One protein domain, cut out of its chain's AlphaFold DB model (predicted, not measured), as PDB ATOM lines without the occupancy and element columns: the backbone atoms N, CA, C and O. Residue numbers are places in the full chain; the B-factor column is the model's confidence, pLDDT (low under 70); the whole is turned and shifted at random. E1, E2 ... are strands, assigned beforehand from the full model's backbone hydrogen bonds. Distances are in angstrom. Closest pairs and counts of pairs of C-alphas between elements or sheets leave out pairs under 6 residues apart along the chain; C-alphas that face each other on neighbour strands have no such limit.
ATOM      1  N   LEU A  20      42.891  28.372  11.887       70.38
ATOM      2  CA  LEU A  20      41.741  28.377  12.781       70.38
ATOM      3  C   LEU A  20      41.841  29.584  13.713       70.38
ATOM      4  O   LEU A  20      42.922  29.935  14.192       70.38
ATOM      5  N   TYR A  21      40.704  30.216  13.968       71.44
ATOM      6  CA  TYR A  21      40.565  31.352  14.866       71.44
ATOM      7  C   TYR A  21      39.842  30.922  16.140       71.44
ATOM      8  O   TYR A  21      38.784  30.304  16.075       71.44
ATOM      9  N   CYS A  22      40.390  31.261  17.304       73.25
ATOM     10  CA  CYS A  22      39.712  31.053  18.575       73.25
ATOM     11  C   CYS A  22      38.811  32.233  18.921       73.25
ATOM     12  O   CYS A  22      39.313  33.320  19.178       73.25
ATOM     13  N   VAL A  23      37.505  31.995  19.020       65.88
ATOM     14  CA  VAL A  23      36.506  33.020  19.370       65.88
ATOM     15  C   VAL A  23      36.703  33.549  20.792       65.88
ATOM     16  O   VAL A  23      36.498  34.727  21.052       65.88
ATOM     17  N   GLU A  24      37.162  32.701  21.712       67.88
ATOM     18  CA  GLU A  24      37.269  33.057  23.132       67.88
ATOM     19  C   GLU A  24      38.478  33.939  23.455       67.88
ATOM     20  O   GLU A  24      38.385  34.834  24.290       67.88
ATOM     21  N   CYS A  25      39.631  33.693  22.824       68.25
ATOM     22  CA  CYS A  25      40.855  34.456  23.106       68.25
ATOM     23  C   CYS A  25      41.442  35.168  21.892       68.25
ATOM     24  O   CYS A  25      42.509  35.777  21.985       68.25
ATOM     25  N   THR A  26      40.758  35.097  20.753       61.62
ATOM     26  CA  THR A  26      41.100  35.772  19.495       61.62
ATOM     27  C   THR A  26      42.447  35.358  18.888       61.62
ATOM     28  O   THR A  26      42.955  35.994  17.964       61.62
ATOM     29  N   GLN A  27      43.047  34.274  19.396       68.00
ATOM     30  CA  GLN A  27      44.301  33.736  18.879       68.00
ATOM     31  C   GLN A  27      44.068  32.912  17.621       68.00
ATOM     32  O   GLN A  27      43.110  32.148  17.511       68.00
ATOM     33  N   LEU A  28      45.008  33.039  16.692       66.06
ATOM     34  CA  LEU A  28      45.052  32.242  15.478       66.06
ATOM     35  C   LEU A  28      45.992  31.062  15.698       66.06
ATOM     36  O   LEU A  28      47.069  31.200  16.279       66.06
ATOM     37  N   SER A  29      45.584  29.894  15.232       68.06
ATOM     38  CA  SER A  29      46.360  28.658  15.292       68.06
ATOM     39  C   SER A  29      46.182  27.943  13.963       68.06
ATOM     40  O   SER A  29      45.062  27.844  13.480       68.06
ATOM     41  N   CYS A  30      47.242  27.448  13.325       70.44
ATOM     42  CA  CYS A  30      47.018  26.588  12.164       70.44
ATOM     43  C   CYS A  30      46.446  25.240  12.613       70.44
ATOM     44  O   CYS A  30      46.718  24.794  13.726       70.44
ATOM     45  N   ALA A  31      45.650  24.593  11.758       66.88
ATOM     46  CA  ALA A  31      44.925  23.366  12.094       66.88
ATOM     47  C   ALA A  31      45.825  22.245  12.645       66.88
ATOM     48  O   ALA A  31      45.384  21.454  13.474       66.88
ATOM     49  N   ASN A  32      47.097  22.224  12.239       67.44
ATOM     50  CA  ASN A  32      48.097  21.255  12.693       67.44
ATOM     51  C   ASN A  32      48.617  21.509  14.116       67.44
ATOM     52  O   ASN A  32      49.297  20.659  14.680       67.44
ATOM     53  N   CYS A  33      48.339  22.679  14.684       70.69
ATOM     54  CA  CYS A  33      48.890  23.139  15.960       70.69
ATOM     55  C   CYS A  33      47.750  23.522  16.903       70.69
ATOM     56  O   CYS A  33      47.865  24.432  17.711       70.69
ATOM     57  N   VAL A  34      46.613  22.850  16.744       73.81
ATOM     58  CA  VAL A  34      45.470  22.910  17.641       73.81
ATOM     59  C   VAL A  34      45.510  21.666  18.519       73.81
ATOM     60  O   VAL A  34      45.762  20.561  18.031       73.81
ATOM     61  N   ASP A  35      45.303  21.840  19.822       78.62
ATOM     62  CA  ASP A  35      45.254  20.707  20.744       78.62
ATOM     63  C   ASP A  35      43.967  19.920  20.502       78.62
ATOM     64  O   ASP A  35      42.968  20.467  20.043       78.62
ATOM     65  N   HIS A  36      43.967  18.632  20.815       79.06
ATOM     66  CA  HIS A  36      42.769  17.811  20.696       79.06
ATOM     67  C   HIS A  36      42.423  17.230  22.058       79.06
ATOM     68  O   HIS A  36      43.291  16.710  22.761       79.06
ATOM     69  N   LYS A  37      41.146  17.304  22.423       80.88
ATOM     70  CA  LYS A  37      40.593  16.590  23.572       80.88
ATOM     71  C   LYS A  37      39.650  15.522  23.057       80.88
ATOM     72  O   LYS A  37      38.748  15.808  22.276       80.88
ATOM     73  N   SER A  38      39.875  14.292  23.494       76.75
ATOM     74  CA  SER A  38      38.945  13.194  23.277       76.75
ATOM     75  C   SER A  38      37.780  13.325  24.255       76.75
ATOM     76  O   SER A  38      37.991  13.293  25.470       76.75
ATOM     77  N   GLU A  39      36.566  13.451  23.739       78.69
ATOM     78  CA  GLU A  39      35.348  13.251  24.516       78.69
ATOM     79  C   GLU A  39      34.740  11.903  24.158       78.69
ATOM     80  O   GLU A  39      34.437  11.612  23.002       78.69
ATOM     81  N   GLU A  40      34.629  11.050  25.170       82.12
ATOM     82  CA  GLU A  40      34.044   9.722  25.061       82.12
ATOM     83  C   GLU A  40      32.581   9.809  25.493       82.12
ATOM     84  O   GLU A  40      32.290  10.251  26.607       82.12
ATOM     85  N   THR A  41      31.662   9.383  24.630       78.88
ATOM     86  CA  THR A  41      30.277   9.108  25.018       78.88
ATOM     87  C   THR A  41      30.169   7.662  25.476       78.88
ATOM     88  O   THR A  41      30.716   6.741  24.857       78.88
ATOM     89  N   TRP A  42      29.478   7.452  26.592       81.75
ATOM     90  CA  TRP A  42      29.392   6.152  27.245       81.75
ATOM     91  C   TRP A  42      27.967   5.612  27.161       81.75
ATOM     92  O   TRP A  42      27.014   6.376  27.168       81.75
ATOM     93  N   PHE A  43      27.806   4.295  27.124       82.06
ATOM     94  CA  PHE A  43      26.517   3.616  27.239       82.06
ATOM     95  C   PHE A  43      26.473   2.777  28.496       82.06
ATOM     96  O   PHE A  43      27.434   2.062  28.805       82.06
ATOM     97  N   CYS A  44      25.336   2.766  29.176       85.62
ATOM     98  CA  CYS A  44      25.075   1.771  30.194       85.62
ATOM     99  C   CYS A  44      24.278   0.599  29.617       85.62
ATOM    100  O   CYS A  44      23.070   0.693  29.443       85.62
ATOM    101  N   ASN A  45      24.924  -0.554  29.433       80.50
ATOM    102  CA  ASN A  45      24.232  -1.774  28.995       80.50
ATOM    103  C   ASN A  45      23.143  -2.247  29.974       80.50
ATOM    104  O   ASN A  45      22.218  -2.934  29.559       80.50
ATOM    105  N   SER A  46      23.266  -1.915  31.264       79.38
ATOM    106  CA  SER A  46      22.297  -2.318  32.292       79.38
ATOM    107  C   SER A  46      21.044  -1.444  32.294       79.38
ATOM    108  O   SER A  46      19.962  -1.934  32.588       79.38
ATOM    109  N   CYS A  47      21.209  -0.152  32.006       81.06
ATOM    110  CA  CYS A  47      20.138   0.839  32.069       81.06
ATOM    111  C   CYS A  47      19.582   1.204  30.675       81.06
ATOM    112  O   CYS A  47      18.497   1.756  30.590       81.06
ATOM    113  N   GLY A  48      20.286   0.861  29.590       75.81
ATOM    114  CA  GLY A  48      19.879   1.175  28.216       75.81
ATOM    115  C   GLY A  48      20.101   2.633  27.799       75.81
ATOM    116  O   GLY A  48      19.687   3.004  26.705       75.81
ATOM    117  N   ASP A  49      20.772   3.428  28.638       74.81
ATOM    118  CA  ASP A  49      20.895   4.880  28.484       74.81
ATOM    119  C   ASP A  49      22.333   5.337  28.192       74.81
ATOM    120  O   ASP A  49      23.318   4.700  28.597       74.81
ATOM    121  N   GLU A  50      22.450   6.500  27.546       73.06
ATOM    122  CA  GLU A  50      23.708   7.238  27.430       73.06
ATOM    123  C   GLU A  50      24.179   7.740  28.805       73.06
ATOM    124  O   GLU A  50      23.417   8.249  29.627       73.06
ATOM    125  N   ALA A  51      25.473   7.590  29.064       68.12
ATOM    126  CA  ALA A  51      26.147   7.985  30.285       68.12
ATOM    127  C   ALA A  51      27.295   8.955  29.973       68.12
ATOM    128  O   ALA A  51      27.970   8.871  28.947       68.12
ATOM    129  N   THR A  52      27.559   9.864  30.907       68.94
ATOM    130  CA  THR A  52      28.603  10.898  30.794       68.94
ATOM    131  C   THR A  52      29.910  10.518  31.500       68.94
ATOM    132  O   THR A  52      30.840  11.318  31.564       68.94
ATOM    133  N   ALA A  53      30.001   9.297  32.043       76.25
ATOM    134  CA  ALA A  53      31.147   8.821  32.813       76.25
ATOM    135  C   ALA A  53      31.356   7.302  32.675       76.25
ATOM    136  O   ALA A  53      30.461   6.578  32.235       76.25
ATOM    137  N   LYS A  54      32.519   6.818  33.147       80.31
ATOM    138  CA  LYS A  54      32.939   5.394  33.208       80.31
ATOM    139  C   LYS A  54      32.021   4.481  34.037       80.31
ATOM    140  O   LYS A  54      32.110   3.253  33.966       80.31
ATOM    141  N   THR A  55      31.162   5.081  34.847       79.06
ATOM    142  CA  THR A  55      30.181   4.418  35.703       79.06
ATOM    143  C   THR A  55      28.846   5.114  35.524       79.06
ATOM    144  O   THR A  55      28.782   6.343  35.537       79.06
ATOM    145  N   CYS A  56      27.782   4.335  35.350       78.25
ATOM    146  CA  CYS A  56      26.445   4.877  35.166       78.25
ATOM    147  C   CYS A  56      25.987   5.562  36.456       78.25
ATOM    148  O   CYS A  56      25.979   4.929  37.511       78.25
ATOM    149  N   GLY A  57      25.585   6.831  36.369       75.06
ATOM    150  CA  GLY A  57      25.089   7.582  37.526       75.06
ATOM    151  C   GLY A  57      23.819   6.985  38.138       75.06
ATOM    152  O   GLY A  57      23.611   7.115  39.339       75.06
ATOM    153  N   SER A  58      23.011   6.281  37.338       77.19
ATOM    154  CA  SER A  58      21.722   5.723  37.765       77.19
ATOM    155  C   SER A  58      21.841   4.338  38.406       77.19
ATOM    156  O   SER A  58      21.220   4.082  39.431       77.19
ATOM    157  N   CYS A  59      22.634   3.431  37.822       81.50
ATOM    158  CA  CYS A  59      22.725   2.035  38.280       81.50
ATOM    159  C   CYS A  59      24.125   1.594  38.731       81.50
ATOM    160  O   CYS A  59      24.333   0.412  39.002       81.50
ATOM    161  N   GLY A  60      25.116   2.494  38.767       77.94
ATOM    162  CA  GLY A  60      26.486   2.214  39.230       77.94
ATOM    163  C   GLY A  60      27.283   1.219  38.373       77.94
ATOM    164  O   GLY A  60      28.465   0.989  38.620       77.94
ATOM    165  N   SER A  61      26.656   0.632  37.351       83.62
ATOM    166  CA  SER A  61      27.267  -0.345  36.451       83.62
ATOM    167  C   SER A  61      28.349   0.300  35.586       83.62
ATOM    168  O   SER A  61      28.253   1.476  35.219       83.62
ATOM    169  N   LYS A  62      29.373  -0.484  35.222       82.69
ATOM    170  CA  LYS A  62      30.409  -0.048  34.276       82.69
ATOM    171  C   LYS A  62      29.772   0.264  32.926       82.69
ATOM    172  O   LYS A  62      29.010  -0.544  32.396       82.69
ATOM    173  N   THR A  63      30.097   1.426  32.385       82.31
ATOM    174  CA  THR A  63      29.628   1.864  31.071       82.31
ATOM    175  C   THR A  63      30.656   1.498  30.002       82.31
ATOM    176  O   THR A  63      31.832   1.269  30.297       82.31
ATOM    177  N   LYS A  64      30.214   1.399  28.748       82.62
ATOM    178  CA  LYS A  64      31.074   1.116  27.594       82.62
ATOM    179  C   LYS A  64      31.161   2.357  26.712       82.62
ATOM    180  O   LYS A  64      30.131   2.958  26.436       82.62
ATOM    181  N   VAL A  65      32.356   2.723  26.253       80.06
ATOM    182  CA  VAL A  65      32.517   3.800  25.262       80.06
ATOM    183  C   VAL A  65      31.821   3.386  23.966       80.06
ATOM    184  O   VAL A  65      32.087   2.298  23.447       80.06
ATOM    185  N   ILE A  66      30.926   4.235  23.466       78.06
ATOM    186  CA  ILE A  66      30.238   4.041  22.181       78.06
ATOM    187  C   ILE A  66      30.988   4.777  21.080       78.06
ATOM    188  O   ILE A  66      31.177   4.244  19.991       78.06
ATOM    189  N   GLN A  67      31.416   6.004  21.374       76.81
ATOM    190  CA  GLN A  67      32.039   6.884  20.405       76.81
ATOM    191  C   GLN A  67      33.063   7.778  21.100       76.81
ATOM    192  O   GLN A  67      32.854   8.258  22.214       76.81
ATOM    193  N   THR A  68      34.180   8.004  20.418       75.62
ATOM    194  CA  THR A  68      35.207   8.957  20.833       75.62
ATOM    195  C   THR A  68      35.232  10.082  19.812       75.62
ATOM    196  O   THR A  68      35.602   9.868  18.658       75.62
ATOM    197  N   ASN A  69      34.837  11.279  20.230       76.50
ATOM    198  CA  ASN A  69      34.896  12.480  19.410       76.50
ATOM    199  C   ASN A  69      36.167  13.262  19.741       76.50
ATOM    200  O   ASN A  69      36.471  13.517  20.904       76.50
ATOM    201  N   LEU A  70      36.920  13.649  18.714       75.69
ATOM    202  CA  LEU A  70      38.078  14.526  18.864       75.69
ATOM    203  C   LEU A  70      37.626  15.976  18.700       75.69
ATOM    204  O   LEU A  70      37.265  16.401  17.604       75.69
ATOM    205  N   ILE A  71      37.664  16.730  19.794       79.19
ATOM    206  CA  ILE A  71      37.325  18.150  19.814       79.19
ATOM    207  C   ILE A  71      38.610  18.960  19.714       79.19
ATOM    208  O   ILE A  71      39.559  18.750  20.471       79.19
ATOM    209  N   LYS A  72      38.622  19.898  18.771       81.31
ATOM    210  CA  LYS A  72      39.704  20.858  18.567       81.31
ATOM    211  C   LYS A  72      39.706  21.897  19.699       81.31
ATOM    212  O   LYS A  72      38.662  22.451  20.027       81.31
ATOM    213  N   ILE A  73      40.873  22.184  20.271       83.81
ATOM    214  CA  ILE A  73      41.073  23.077  21.417       83.81
ATOM    215  C   ILE A  73      42.148  24.123  21.119       83.81
ATOM    216  O   ILE A  73      43.268  23.809  20.712       83.81
ATOM    217  N   CYS A  74      41.833  25.388  21.397       76.50
ATOM    218  CA  CYS A  74      42.787  26.482  21.306       76.50
ATOM    219  C   CYS A  74      43.973  26.247  22.247       76.50
ATOM    220  O   CYS A  74      43.803  26.122  23.461       76.50
ATOM    221  N   GLN A  75      45.197  26.276  21.718       74.50
ATOM    222  CA  GLN A  75      46.388  26.061  22.539       74.50
ATOM    223  C   GLN A  75      46.585  27.131  23.617       74.50
ATOM    224  O   GLN A  75      47.120  26.809  24.681       74.50
ATOM    225  N   SER A  76      46.140  28.368  23.363       75.12
ATOM    226  CA  SER A  76      46.341  29.511  24.260       75.12
ATOM    227  C   SER A  76      45.348  29.571  25.420       75.12
ATOM    228  O   SER A  76      45.787  29.700  26.557       75.12
ATOM    229  N   CYS A  77      44.036  29.485  25.166       76.69
ATOM    230  CA  CYS A  77      43.019  29.611  26.224       76.69
ATOM    231  C   CYS A  77      42.335  28.299  26.614       76.69
ATOM    232  O   CYS A  77      41.527  28.296  27.535       76.69
ATOM    233  N   LYS A  78      42.636  27.195  25.919       81.31
ATOM    234  CA  LYS A  78      41.963  25.894  26.068       81.31
ATOM    235  C   LYS A  78      40.455  25.895  25.759       81.31
ATOM    236  O   LYS A  78      39.783  24.905  26.036       81.31
ATOM    237  N   GLY A  79      39.957  26.954  25.122       75.75
ATOM    238  CA  GLY A  79      38.609  27.035  24.563       75.75
ATOM    239  C   GLY A  79      38.396  26.095  23.380       75.75
ATOM    240  O   GLY A  79      39.342  25.794  22.647       75.75
ATOM    241  N   ASN A  80      37.160  25.644  23.172       75.94
ATOM    242  CA  ASN A  80      36.772  24.749  22.071       75.94
ATOM    243  C   ASN A  80      36.057  25.481  20.918       75.94
ATOM    244  O   ASN A  80      35.752  24.872  19.893       75.94
ATOM    245  N   SER A  81      35.846  26.793  21.049       73.12
ATOM    246  CA  SER A  81      35.221  27.640  20.029       73.12
ATOM    247  C   SER A  81      36.236  28.062  18.958       73.12
ATOM    248  O   SER A  81      36.761  29.179  18.979       73.12
ATOM    249  N   LEU A  82      36.567  27.141  18.048       72.62
ATOM    250  CA  LEU A  82      37.490  27.373  16.933       72.62
ATOM    251  C   LEU A  82      36.730  27.465  15.602       72.62
ATOM    252  O   LEU A  82      36.096  26.497  15.190       72.62
ATOM    253  N   GLY A  83      36.822  28.614  14.932       66.44
ATOM    254  CA  GLY A  83      36.175  28.896  13.647       66.44
ATOM    255  C   GLY A  83      37.161  29.104  12.495       66.44
ATOM    256  O   GLY A  83      38.379  29.159  12.692       66.44
ATOM    257  N   GLU A  84      36.627  29.237  11.280       66.06
ATOM    258  CA  GLU A  84      37.404  29.534  10.073       66.06
ATOM    259  C   GLU A  84      37.620  31.053   9.919       66.06
ATOM    260  O   GLU A  84      36.658  31.817   9.990       66.06
ATOM    261  N   PRO A  85      38.847  31.539   9.674       61.72
ATOM    262  CA  PRO A  85      39.142  32.970   9.571       61.72
ATOM    263  C   PRO A  85      38.342  33.719   8.492       61.72
ATOM    264  O   PRO A  85      38.042  34.899   8.662       61.72
ATOM    265  N   GLU A  86      37.937  33.038   7.417       60.34
ATOM    266  CA  GLU A  86      37.083  33.597   6.357       60.34
ATOM    267  C   GLU A  86      35.702  34.028   6.889       60.34
ATOM    268  O   GLU A  86      35.171  35.074   6.500       60.34
ATOM    269  N   THR A  87      35.155  33.288   7.862       61.78
ATOM    270  CA  THR A  87      33.915  33.681   8.557       61.78
ATOM    271  C   THR A  87      34.104  34.923   9.430       61.78
ATOM    272  O   THR A  87      33.190  35.732   9.551       61.78
TER     273      THR A  87
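This is residues 20 to 87 of the 487 residues of an uncharacterized protein of Heimdallarchaeota archaeon (strain LC_2) (UniProt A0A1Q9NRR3). With little regular structure, this rod has the long hairpin E3-E4 as its shaft, the unnamed loop of residues 44 to 63 at one end, and the small hairpin E1-E2 with residues 74 to 87 at the other. The 68 printed residues hold four strands, E1 to E4, in two antiparallel two-stranded sheets; it is all strand, with 25 residues in named elements. It is only just loose, close to extended: radius of gyration of the C-alphas 16.3 A, spans 46 by 19 by 17 A.

Find C-alpha 35 at (45.254, 20.707, 20.744); E3 runs from there to residue 43, 26.2 A. E4, residues 64 to 73, covers 24.9 A, bends by 56 degrees at residue 67 and ends at (41.073, 23.077, 21.417). E1 is residues 20 to 22, E2 28 to 30.

In E3-E4, look at N 39 and O 69, 2.8 A apart; in E1-E2, at N 20 and O 29, 2.7 A. E2 and E3 are apart.

The printed part has no cut. The E3 to E4 link is long, 20 residues. Look for pLDDT under 70 at 16 residues, among them 83 to 87.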